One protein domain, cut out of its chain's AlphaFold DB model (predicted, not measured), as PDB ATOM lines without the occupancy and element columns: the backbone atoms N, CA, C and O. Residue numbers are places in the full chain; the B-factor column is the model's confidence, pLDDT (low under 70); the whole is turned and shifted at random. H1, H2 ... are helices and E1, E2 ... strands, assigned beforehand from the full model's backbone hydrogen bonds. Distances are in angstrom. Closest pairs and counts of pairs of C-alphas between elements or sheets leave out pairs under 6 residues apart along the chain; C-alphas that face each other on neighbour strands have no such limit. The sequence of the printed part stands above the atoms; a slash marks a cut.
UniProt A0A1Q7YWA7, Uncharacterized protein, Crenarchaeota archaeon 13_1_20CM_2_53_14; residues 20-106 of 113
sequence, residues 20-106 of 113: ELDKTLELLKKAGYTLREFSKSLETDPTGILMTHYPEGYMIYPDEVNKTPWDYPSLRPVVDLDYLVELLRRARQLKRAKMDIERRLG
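Overview. This is residues 20 to 106 of the 113 residues of an uncharacterized protein of Crenarchaeota archaeon 13_1_20CM_2_53_14 (UniProt A0A1Q7YWA7). A two-stranded antiparallel ribbon, E1 and E2, runs through the middle of a small body, with H1 and the first turns of the long helix H4 packed near it and two very short helices, H2 and H3, beyond its other end. The rest of H4, residues 92 to 105, sticks out with Gly 106 as a long free arm, and a long loop without named elements, residues 63 to 80, joins E2 to H4. The printed part has 87 residues, with four named helices and two named strands in the order H1 E1 H2 H3 E2 H4, and its class is mostly helix. The whole is loose, with a radius of gyration of the C-alphas of 15.6 A, and elongated, spanning 50 by 33 by 21 A.

Along the chain. Find C-alpha 20 at (161.371, 104.403, 162.513); from there H1, residues 20 to 30, runs 15.4 A. After a tight link, E1, residues 33 to 37, runs 13.5 A to C-alpha 37 at (145.908, 103.580, 172.302). Next come H2, residues 39 to 42, 5.3 A long, and H3, residues 49 to 53, 6.3 A long. E2, residues 58 to 62, then runs 13.4 A. Look last for H4, residues 81 to 105, which runs 36.2 A to C-alpha 105 at (148.053, 87.236, 144.801).

Arrangement. Begin at the sheet, where E1 and E2 are antiparallel neighbours at 152 degrees; N 34 and O 61 are 2.8 A apart and N 59 and O 36 are 3.1 A apart, both within hydrogen-bond range. The closest C-alphas of H1 and E1 are those of Leu 28 and Thr 34, 6.3 A apart. Those of E2 and H4 are Ile 60 and Leu 81, at 7.0 A. H1 and H4 touch, H4 with residues 84 to 88 alone; their closest C-alphas, Leu 21 and Leu 87, are 5.9 A apart. They run opposite ways at a steep tilt of 40 degrees. H2 and H3 are close but not clearly touching, with the C-alphas of Leu 42 and Met 51 closest at 6.1 A. H3 and H4 are apart. Every O i to N i+4 pair is within hydrogen-bond range in H1, H3 and H4; H2 is too short for such a pair, and its one O i to N i+3 pair is not within range.

Size, cuts and confidence. The two C-alphas farthest apart are those of Pro 73 and Gly 106, 50.5 A. Without residues 92 to 106, which stand free, the body spans 35 by 29 by 18 A. The printed part has no cut, and the link from E2 to H4, 18 residues, is long. The mean pLDDT of the printed part is 73.3; look for values under 70 at residues 41, 46, 48 to 50, 53 and 63 to 79.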
ATOM      1  N   GLU A  20     161.440 103.042 161.983       85.19
ATOM      2  CA  GLU A  20     161.371 104.403 162.513       85.19
ATOM      3  C   GLU A  20     160.389 104.488 163.688       85.19
ATOM      4  O   GLU A  20     160.714 105.072 164.727       85.19
ATOM      5  N   LEU A  21     159.230 103.835 163.570       83.94
ATOM      6  CA  LEU A  21     158.262 103.718 164.655       83.94
ATOM      7  C   LEU A  21     158.863 103.001 165.873       83.94
ATOM      8  O   LEU A  21     158.785 103.529 166.981       83.94
ATOM      9  N   ASP A  22     159.500 101.846 165.679       82.69
ATOM     10  CA  ASP A  22     160.094 101.055 166.760       82.69
ATOM     11  C   ASP A  22     161.205 101.833 167.476       82.69
ATOM     12  O   ASP A  22     161.204 101.930 168.706       82.69
ATOM     13  N   LYS A  23     162.096 102.495 166.725       83.75
ATOM     14  CA  LYS A  23     163.121 103.387 167.297       83.75
ATOM     15  C   LYS A  23     162.502 104.509 168.125       83.75
ATOM     16  O   LYS A  23     163.001 104.826 169.204       83.75
ATOM     17  N   THR A  24     161.416 105.104 167.640       81.44
ATOM     18  CA  THR A  24     160.751 106.213 168.331       81.44
ATOM     19  C   THR A  24     160.078 105.734 169.621       81.44
ATOM     20  O   THR A  24     160.200 106.383 170.661       81.44
ATOM     21  N   LEU A  25     159.445 104.557 169.602       83.88
ATOM     22  CA  LEU A  25     158.863 103.931 170.792       83.88
ATOM     23  C   LEU A  25     159.935 103.529 171.819       83.88
ATOM     24  O   LEU A  25     159.723 103.680 173.022       83.88
ATOM     25  N   GLU A  26     161.108 103.073 171.377       83.38
ATOM     26  CA  GLU A  26     162.232 102.802 172.278       83.38
ATOM     27  C   GLU A  26     162.771 104.067 172.951       83.38
ATOM     28  O   GLU A  26     163.093 104.037 174.143       83.38
ATOM     29  N   LEU A  27     162.886 105.176 172.213       78.75
ATOM     30  CA  LEU A  27     163.290 106.467 172.776       78.75
ATOM     31  C   LEU A  27     162.282 106.951 173.820       78.75
ATOM     32  O   LEU A  27     162.683 107.381 174.902       78.75
ATOM     33  N   LEU A  28     160.987 106.800 173.527       78.19
ATOM     34  CA  LEU A  28     159.905 107.120 174.452       78.19
ATOM     35  C   LEU A  28     160.047 106.336 175.766       78.19
ATOM     36  O   LEU A  28     160.052 106.925 176.848       78.19
ATOM     37  N   LYS A  29     160.280 105.023 175.659       80.88
ATOM     38  CA  LYS A  29     160.490 104.137 176.808       80.88
ATOM     39  C   LYS A  29     161.742 104.494 177.608       80.88
ATOM     40  O   LYS A  29     161.697 104.526 178.834       80.88
ATOM     41  N   LYS A  30     162.865 104.786 176.939       75.69
ATOM     42  CA  LYS A  30     164.116 105.216 177.597       75.69
ATOM     43  C   LYS A  30     163.943 106.513 178.383       75.69
ATOM     44  O   LYS A  30     164.610 106.700 179.394       75.69
ATOM     45  N   ALA A  31     163.043 107.382 177.936       73.50
ATOM     46  CA  ALA A  31     162.694 108.608 178.636       73.50
ATOM     47  C   ALA A  31     161.667 108.413 179.769       73.50
ATOM     48  O   ALA A  31     161.293 109.392 180.409       73.50
ATOM     49  N   GLY A  32     161.234 107.176 180.041       72.25
ATOM     50  CA  GLY A  32     160.291 106.856 181.114       72.25
ATOM     51  C   GLY A  32     158.825 107.058 180.738       72.25
ATOM     52  O   GLY A  32     157.992 107.235 181.625       72.25
ATOM     53  N   TYR A  33     158.503 107.043 179.444       77.06
ATOM     54  CA  TYR A  33     157.144 107.210 178.941       77.06
ATOM     55  C   TYR A  33     156.693 106.010 178.106       77.06
ATOM     56  O   TYR A  33     157.491 105.322 177.473       77.06
ATOM     57  N   THR A  34     155.382 105.813 178.045       78.56
ATOM     58  CA  THR A  34     154.724 104.770 177.262       78.56
ATOM     59  C   THR A  34     153.614 105.393 176.413       78.56
ATOM     60  O   THR A  34     153.010 106.398 176.788       78.56
ATOM     61  N   LEU A  35     153.343 104.811 175.242       82.06
ATOM     62  CA  LEU A  35     152.231 105.201 174.376       82.06
ATOM     63  C   LEU A  35     151.025 104.286 174.622       82.06
ATOM     64  O   LEU A  35     151.154 103.063 174.564       82.06
ATOM     65  N   ARG A  36     149.840 104.860 174.845       80.06
ATOM     66  CA  ARG A  36     148.574 104.117 174.948       80.06
ATOM     67  C   ARG A  36     147.648 104.465 173.798       80.06
ATOM     68  O   ARG A  36     147.392 105.639 173.558       80.06
ATOM     69  N   GLU A  37     147.083 103.441 173.166       82.38
ATOM     70  CA  GLU A  37     145.908 103.580 172.302       82.38
ATOM     71  C   GLU A  37     144.637 103.369 173.141       82.38
ATOM     72  O   GLU A  37     144.513 102.387 173.875       82.38
ATOM     73  N   PHE A  38     143.689 104.295 173.038       74.81
ATOM     74  CA  PHE A  38     142.386 104.259 173.715       74.81
ATOM     75  C   PHE A  38     141.262 104.748 172.793       74.81
ATOM     76  O   PHE A  38     140.200 105.151 173.261       74.81
ATOM     77  N   SER A  39     141.466 104.662 171.477       73.12
ATOM     78  CA  SER A  39     140.485 105.012 170.441       73.12
ATOM     79  C   SER A  39     139.092 104.412 170.691       73.12
ATOM     80  O   SER A  39     138.093 105.090 170.507       73.12
ATOM     81  N   LYS A  40     139.009 103.181 171.212       71.62
ATOM     82  CA  LYS A  40     137.735 102.556 171.620       71.62
ATOM     83  C   LYS A  40     137.120 103.159 172.887       71.62
ATOM     84  O   LYS A  40     135.907 103.180 173.029       71.62
ATOM     85  N   SER A  41     137.946 103.617 173.825       69.50
ATOM     86  CA  SER A  41     137.484 104.250 175.064       69.50
ATOM     87  C   SER A  41     136.958 105.667 174.823       69.50
ATOM     88  O   SER A  41     136.105 106.105 175.589       69.50
ATOM     89  N   LEU A  42     137.421 106.351 173.763       72.56
ATOM     90  CA  LEU A  42     136.907 107.663 173.346       72.56
ATOM     91  C   LEU A  42     135.406 107.629 173.044       72.56
ATOM     92  O   LEU A  42     134.690 108.542 173.437       72.56
ATOM     93  N   GLU A  43     134.922 106.563 172.399       71.12
ATOM     94  CA  GLU A  43     133.500 106.403 172.048       71.12
ATOM     95  C   GLU A  43     132.586 106.376 173.281       71.12
ATOM     96  O   GLU A  43     131.396 106.670 173.195       71.12
ATOM     97  N   THR A  44     133.153 106.025 174.434       74.69
ATOM     98  CA  THR A  44     132.443 105.876 175.704       74.69
ATOM     99  C   THR A  44     132.864 106.905 176.747       74.69
ATOM    100  O   THR A  44     132.461 106.755 177.896       74.69
ATOM    101  N   ASP A  45     133.684 107.905 176.392       71.44
ATOM    102  CA  ASP A  45     134.171 108.916 177.338       71.44
ATOM    103  C   ASP A  45     132.992 109.762 177.848       71.44
ATOM    104  O   ASP A  45     132.483 110.613 177.114       71.44
ATOM    105  N   PRO A  46     132.553 109.573 179.109       69.69
ATOM    106  CA  PRO A  46     131.390 110.278 179.630       69.69
ATOM    107  C   PRO A  46     131.691 111.757 179.908       69.69
ATOM    108  O   PRO A  46     130.767 112.534 180.137       69.69
ATOM    109  N   THR A  47     132.971 112.147 179.922       77.94
ATOM    110  CA  THR A  47     133.420 113.503 180.258       77.94
ATOM    111  C   THR A  47     133.707 114.366 179.029       77.94
ATOM    112  O   THR A  47     133.694 115.589 179.133       77.94
ATOM    113  N   GLY A  48     133.987 113.752 177.874       69.50
ATOM    114  CA  GLY A  48     134.429 114.430 176.648       69.50
ATOM    115  C   GLY A  48     135.830 115.059 176.727       69.50
ATOM    116  O   GLY A  48     136.298 115.663 175.756       69.50
ATOM    117  N   ILE A  49     136.521 114.925 177.861       68.25
ATOM    118  CA  ILE A  49     137.849 115.503 178.094       68.25
ATOM    119  C   ILE A  49     138.892 114.777 177.238       68.25
ATOM    120  O   ILE A  49     139.759 115.424 176.648       68.25
ATOM    121  N   LEU A  50     138.790 113.449 177.107       66.56
ATOM    122  CA  LEU A  50     139.733 112.670 176.305       66.56
ATOM    123  C   LEU A  50     139.633 113.046 174.828       66.56
ATOM    124  O   LEU A  50     140.657 113.227 174.179       66.56
ATOM    125  N   MET A  51     138.415 113.231 174.317       70.06
ATOM    126  CA  MET A  51     138.193 113.639 172.926       70.06
ATOM    127  C   MET A  51     138.722 115.050 172.648       70.06
ATOM    128  O   MET A  51     139.234 115.323 171.568       70.06
ATOM    129  N   THR A  52     138.624 115.944 173.634       70.25
ATOM    130  CA  THR A  52     139.066 117.340 173.506       70.25
ATOM    131  C   THR A  52     140.589 117.455 173.439       70.25
ATOM    132  O   THR A  52     141.114 118.230 172.644       70.25
ATOM    133  N   HIS A  53     141.305 116.693 174.269       68.38
ATOM    134  CA  HIS A  53     142.765 116.788 174.371       68.38
ATOM    135  C   HIS A  53     143.518 115.781 173.501       68.38
ATOM    136  O   HIS A  53     144.664 116.031 173.137       68.38
ATOM    137  N   TYR A  54     142.884 114.660 173.161       73.56
ATOM    138  CA  TYR A  54     143.502 113.556 172.437       73.56
ATOM    139  C   TYR A  54     142.527 112.956 171.407       73.56
ATOM    140  O   TYR A  54     142.189 111.768 171.484       73.56
ATOM    141  N   PRO A  55     142.079 113.751 170.418       73.81
ATOM    142  CA  PRO A  55     141.084 113.325 169.426       73.81
ATOM    143  C   PRO A  55     141.549 112.131 168.580       73.81
ATOM    144  O   PRO A  55     140.742 111.402 168.013       73.81
ATOM    145  N   GLU A  56     142.861 111.909 168.523       79.06
ATOM    146  CA  GLU A  56     143.491 110.810 167.798       79.06
ATOM    147  C   GLU A  56     143.418 109.461 168.530       79.06
ATOM    148  O   GLU A  56     143.707 108.416 167.944       79.06
ATOM    149  N   GLY A  57     143.021 109.454 169.808       78.38
ATOM    150  CA  GLY A  57     142.930 108.239 170.620       78.38
ATOM    151  C   GLY A  57     144.282 107.683 171.057       78.38
ATOM    152  O   GLY A  57     144.367 106.498 171.392       78.38
ATOM    153  N   TYR A  58     145.321 108.523 171.058       80.12
ATOM    154  CA  TYR A  58     146.662 108.199 171.543       80.12
ATOM    155  C   TYR A  58     147.120 109.182 172.609       80.12
ATOM    156  O   TYR A  58     146.788 110.363 172.573       80.12
ATOM    157  N   MET A  59     147.895 108.675 173.561       77.56
ATOM    158  CA  MET A  59     148.422 109.457 174.671       77.56
ATOM    159  C   MET A  59     149.769 108.895 175.086       77.56
ATOM    160  O   MET A  59     149.915 107.687 175.281       77.56
ATOM    161  N   ILE A  60     150.733 109.794 175.243       76.12
ATOM    162  CA  ILE A  60     151.990 109.510 175.923       76.12
ATOM    163  C   ILE A  60     151.743 109.722 177.412       76.12
ATOM    164  O   ILE A  60     151.219 110.761 177.808       76.12
ATOM    165  N   TYR A  61     152.102 108.748 178.233       71.94
ATOM    166  CA  TYR A  61     151.957 108.825 179.682       71.94
ATOM    167  C   TYR A  61     153.218 108.280 180.358       71.94
ATOM    168  O   TYR A  61     153.905 107.442 179.770       71.94
ATOM    169  N   PRO A  62     153.575 108.752 181.560       70.75
ATOM    170  CA  PRO A  62     154.727 108.229 182.285       70.75
ATOM    171  C   PRO A  62     154.534 106.757 182.631       70.75
ATOM    172  O   PRO A  62     153.430 106.338 182.974       70.75
ATOM    173  N   ASP A  63     155.615 105.985 182.621       69.31
ATOM    174  CA  ASP A  63     155.612 104.568 183.013       69.31
ATOM    175  C   ASP A  63     155.441 104.373 184.543       69.31
ATOM    176  O   ASP A  63     155.543 103.271 185.078       69.31
ATOM    177  N   GLU A  64     155.155 105.455 185.283       61.38
ATOM    178  CA  GLU A  64     154.803 105.417 186.701       61.38
ATOM    179  C   GLU A  64     153.370 104.881 186.878       61.38
ATOM    180  O   GLU A  64     152.384 105.548 186.574       61.38
ATOM    181  N   VAL A  65     153.266 103.674 187.439       53.03
ATOM    182  CA  VAL A  65     152.068 102.811 187.527       53.03
ATOM    183  C   VAL A  65     150.813 103.445 188.173       53.03
ATOM    184  O   VAL A  65     149.744 102.851 188.102       53.03
ATOM    185  N   ASN A  66     150.871 104.643 188.765       51.53
ATOM    186  CA  ASN A  66     149.797 105.147 189.638       51.53
ATOM    187  C   ASN A  66     149.383 106.615 189.458       51.53
ATOM    188  O   ASN A  66     148.700 107.143 190.336       51.53
ATOM    189  N   LYS A  67     149.754 107.298 188.370       48.78
ATOM    190  CA  LYS A  67     149.296 108.682 188.157       48.78
ATOM    191  C   LYS A  67     148.343 108.793 186.979       48.78
ATOM    192  O   LYS A  67     148.557 108.234 185.905       48.78
ATOM    193  N   THR A  68     147.250 109.498 187.225       47.91
ATOM    194  CA  THR A  68     146.233 109.807 186.234       47.91
ATOM    195  C   THR A  68     146.791 110.775 185.183       47.91
ATOM    196  O   THR A  68     147.560 111.671 185.527       47.91
ATOM    197  N   PRO A  69     146.416 110.641 183.897       47.03
ATOM    198  CA  PRO A  69     147.015 111.418 182.805       47.03
ATOM    199  C   PRO A  69     146.948 112.946 182.937       47.03
ATOM    200  O   PRO A  69     147.741 113.655 182.322       47.03
ATOM    201  N   TRP A  70     146.010 113.455 183.734       50.78
ATOM    202  CA  TRP A  70     145.738 114.882 183.921       50.78
ATOM    203  C   TRP A  70     146.759 115.595 184.824       50.78
ATOM    204  O   TRP A  70     146.764 116.822 184.879       50.78
ATOM    205  N   ASP A  71     147.633 114.851 185.511       46.44
ATOM    206  CA  ASP A  71     148.555 115.390 186.521       46.44
ATOM    207  C   ASP A  71     149.902 115.879 185.949       46.44
ATOM    208  O   ASP A  71     150.799 116.254 186.708       46.44
ATOM    209  N   TYR A  72     150.079 115.895 184.620       51.91
ATOM    210  CA  TYR A  72     151.374 116.182 183.988       51.91
ATOM    211  C   TYR A  72     151.335 117.375 183.019       51.91
ATOM    212  O   TYR A  72     151.032 117.213 181.837       51.91
ATOM    213  N   PRO A  73     151.739 118.578 183.473       47.75
ATOM    214  CA  PRO A  73     151.812 119.783 182.641       47.75
ATOM    215  C   PRO A  73     152.881 119.744 181.528       47.75
ATOM    216  O   PRO A  73     152.926 120.652 180.699       47.75
ATOM    217  N   SER A  74     153.778 118.749 181.515       48.16
ATOM    218  CA  SER A  74     155.096 118.851 180.866       48.16
ATOM    219  C   SER A  74     155.496 117.698 179.934       48.16
ATOM    220  O   SER A  74     156.670 117.586 179.599       48.16
ATOM    221  N   LEU A  75     154.561 116.889 179.427       49.78
ATOM    222  CA  LEU A  75     154.846 115.761 178.509       49.78
ATOM    223  C   LEU A  75     155.494 116.142 177.152       49.78
ATOM    224  O   LEU A  75     155.706 115.280 176.305       49.78
ATOM    225  N   ARG A  76     155.807 117.420 176.915       51.75
ATOM    226  CA  ARG A  76     156.147 117.957 175.591       51.75
ATOM    227  C   ARG A  76     157.610 117.876 175.100       51.75
ATOM    228  O   ARG A  76     157.753 118.128 173.911       51.75
ATOM    229  N   PRO A  77     158.696 117.566 175.854       52.00
ATOM    230  CA  PRO A  77     160.034 117.758 175.275       52.00
ATOM    231  C   PRO A  77     160.847 116.480 174.996       52.00
ATOM    232  O   PRO A  77     162.071 116.544 175.063       52.00
ATOM    233  N   VAL A  78     160.234 115.332 174.673       53.66
ATOM    234  CA  VAL A  78     161.010 114.141 174.234       53.66
ATOM    235  C   VAL A  78     160.609 113.657 172.840       53.66
ATOM    236  O   VAL A  78     161.486 113.433 172.011       53.66
ATOM    237  N   VAL A  79     159.309 113.523 172.558       60.66
ATOM    238  CA  VAL A  79     158.774 113.103 171.253       60.66
ATOM    239  C   VAL A  79     157.424 113.786 171.027       60.66
ATOM    240  O   VAL A  79     156.608 113.834 171.946       60.66
ATOM    241  N   ASP A  80     157.191 114.308 169.820       73.31
ATOM    242  CA  ASP A  80     155.905 114.894 169.436       73.31
ATOM    243  C   ASP A  80     154.851 113.788 169.241       73.31
ATOM    244  O   ASP A  80     155.064 112.830 168.487       73.31
ATOM    245  N   LEU A  81     153.720 113.903 169.944       74.56
ATOM    246  CA  LEU A  81     152.609 112.959 169.836       74.56
ATOM    247  C   LEU A  81     152.075 112.915 168.400       74.56
ATOM    248  O   LEU A  81     151.777 111.827 167.911       74.56
ATOM    249  N   ASP A  82     152.014 114.057 167.716       77.38
ATOM    250  CA  ASP A  82     151.487 114.136 166.352       77.38
ATOM    251  C   ASP A  82     152.374 113.355 165.373       77.38
ATOM    252  O   ASP A  82     151.876 112.591 164.544       77.38
ATOM    253  N   TYR A  83     153.696 113.443 165.546       79.81
ATOM    254  CA  TYR A  83     154.669 112.679 164.763       79.81
ATOM    255  C   TYR A  83     154.553 111.164 165.005       79.81
ATOM    256  O   TYR A  83     154.530 110.377 164.057       79.81
ATOM    257  N   LEU A  84     154.397 110.728 166.261       80.19
ATOM    258  CA  LEU A  84     154.153 109.313 166.585       80.19
ATOM    259  C   LEU A  84     152.846 108.791 165.972       80.19
ATOM    260  O   LEU A  84     152.799 107.673 165.451       80.19
ATOM    261  N   VAL A  85     151.782 109.597 166.023       82.19
ATOM    262  CA  VAL A  85     150.489 109.270 165.410       82.19
ATOM    263  C   VAL A  85     150.627 109.148 163.892       82.19
ATOM    264  O   VAL A  85     150.063 108.222 163.301       82.19
ATOM    265  N   GLU A  86     151.399 110.023 163.251       86.19
ATOM    266  CA  GLU A  86     151.675 109.956 161.817       86.19
ATOM    267  C   GLU A  86     152.426 108.672 161.434       86.19
ATOM    268  O   GLU A  86     151.977 107.948 160.538       86.19
ATOM    269  N   LEU A  87     153.497 108.322 162.159       83.75
ATOM    270  CA  LEU A  87     154.242 107.074 161.947       83.75
ATOM    271  C   LEU A  87     153.333 105.845 162.083       83.75
ATOM    272  O   LEU A  87     153.339 104.957 161.225       83.75
ATOM    273  N   LEU A  88     152.481 105.814 163.113       83.06
ATOM    274  CA  LEU A  88     151.508 104.738 163.320       83.06
ATOM    275  C   LEU A  88     150.490 104.642 162.184       83.06
ATOM    276  O   LEU A  88     150.180 103.540 161.718       83.06
ATOM    277  N   ARG A  89     149.954 105.779 161.730       86.62
ATOM    278  CA  ARG A  89     149.011 105.830 160.605       86.62
ATOM    279  C   ARG A  89     149.667 105.316 159.328       86.62
ATOM    280  O   ARG A  89     149.084 104.445 158.676       86.62
ATOM    281  N   ARG A  90     150.880 105.776 159.015       84.88
ATOM    282  CA  ARG A  90     151.641 105.357 157.829       84.88
ATOM    283  C   ARG A  90     151.947 103.861 157.858       84.88
ATOM    284  O   ARG A  90     151.608 103.154 156.908       84.88
ATOM    285  N   ALA A  91     152.469 103.345 158.971       82.44
ATOM    286  CA  ALA A  91     152.744 101.917 159.135       82.44
ATOM    287  C   ALA A  91     151.470 101.059 158.976       82.44
ATOM    288  O   ALA A  91     151.478 100.035 158.286       82.44
ATOM    289  N   ARG A  92     150.331 101.490 159.546       84.69
ATOM    290  CA  ARG A  92     149.034 100.800 159.390       84.69
ATOM    291  C   ARG A  92     148.532 100.819 157.944       84.69
ATOM    292  O   ARG A  92     148.025  99.797 157.479       84.69
ATOM    293  N   GLN A  93     148.645 101.948 157.245       85.69
ATOM    294  CA  GLN A  93     148.236 102.077 155.843       85.69
ATOM    295  C   GLN A  93     149.055 101.153 154.940       85.69
ATOM    296  O   GLN A  93     148.476 100.357 154.199       85.69
ATOM    297  N   LEU A  94     150.381 101.180 155.073       80.69
ATOM    298  CA  LEU A  94     151.288 100.328 154.305       80.69
ATOM    299  C   LEU A  94     151.066  98.837 154.612       80.69
ATOM    300  O   LEU A  94     151.033  98.009 153.702       80.69
ATOM    301  N   LYS A  95     150.801  98.481 155.876       83.25
ATOM    302  CA  LYS A  95     150.450  97.106 156.264       83.25
ATOM    303  C   LYS A  95     149.140  96.638 155.626       83.25
ATOM    304  O   LYS A  95     149.066  95.502 155.161       83.25
ATOM    305  N   ARG A  96     148.110  97.492 155.580       84.38
ATOM    306  CA  ARG A  96     146.840  97.187 154.893       84.38
ATOM    307  C   ARG A  96     147.050  97.020 153.389       84.38
ATOM    308  O   ARG A  96     146.597  96.023 152.837       84.38
ATOM    309  N   ALA A  97     147.800  97.924 152.759       80.94
ATOM    310  CA  ALA A  97     148.141  97.831 151.343       80.94
ATOM    311  C   ALA A  97     148.881  96.519 151.025       80.94
ATOM    312  O   ALA A  97     148.491  95.801 150.105       80.94
ATOM    313  N   LYS A  98     149.870  96.136 151.848       80.06
ATOM    314  CA  LYS A  98     150.530  94.823 151.768       80.06
ATOM    315  C   LYS A  98     149.516  93.677 151.826       80.06
ATOM    316  O   LYS A  98     149.527  92.828 150.939       80.06
ATOM    317  N   MET A  99     148.648  93.649 152.840       83.94
ATOM    318  CA  MET A  99     147.653  92.580 153.015       83.94
ATOM    319  C   MET A  99     146.692  92.465 151.826       83.94
ATOM    320  O   MET A  99     146.350  91.354 151.419       83.94
ATOM    321  N   ASP A 100     146.272  93.589 151.247       84.31
ATOM    322  CA  ASP A 100     145.391  93.598 150.078       84.31
ATOM    323  C   ASP A 100     146.083  93.026 148.834       84.31
ATOM    324  O   ASP A 100     145.464  92.280 148.069       84.31
ATOM    325  N   ILE A 101     147.376  93.309 148.643       81.69
ATOM    326  CA  ILE A 101     148.163  92.711 147.558       81.69
ATOM    327  C   ILE A 101     148.355  91.207 147.799       81.69
ATOM    328  O   ILE A 101     148.105  90.422 146.886       81.69
ATOM    329  N   GLU A 102     148.724  90.782 149.013       83.88
ATOM    330  CA  GLU A 102     148.861  89.355 149.364       83.88
ATOM    331  C   GLU A 102     147.556  88.587 149.125       83.88
ATOM    332  O   GLU A 102     147.563  87.498 148.545       83.88
ATOM    333  N   ARG A 103     146.414  89.180 149.504       86.06
ATOM    334  CA  ARG A 103     145.082  88.618 149.253       86.06
ATOM    335  C   ARG A 103     144.802  88.475 147.756       86.06
ATOM    336  O   ARG A 103     144.288  87.439 147.347       86.06
ATOM    337  N   ARG A 104     145.139  89.481 146.939       83.06
ATOM    338  CA  ARG A 104     144.965  89.430 145.474       83.06
ATOM    339  C   ARG A 104     145.878  88.401 144.805       83.06
ATOM    340  O   ARG A 104     145.478  87.799 143.815       83.06
ATOM    341  N   LEU A 105     147.085  88.203 145.329       82.44
ATOM    342  CA  LEU A 105     148.053  87.236 144.801       82.44
ATOM    343  C   LEU A 105     147.830  85.808 145.324       82.44
ATOM    344  O   LEU A 105     148.387  84.864 144.765       82.44
ATOM    345  N   GLY A 106     147.054  85.637 146.400       83.94
ATOM    346  CA  GLY A 106     146.853  84.349 147.069       83.94
ATOM    347  C   GLY A 106     148.122  83.795 147.728       83.94
ATOM    348  O   GLY A 106     148.198  82.601 148.009       83.94
TER     349      GLY A 106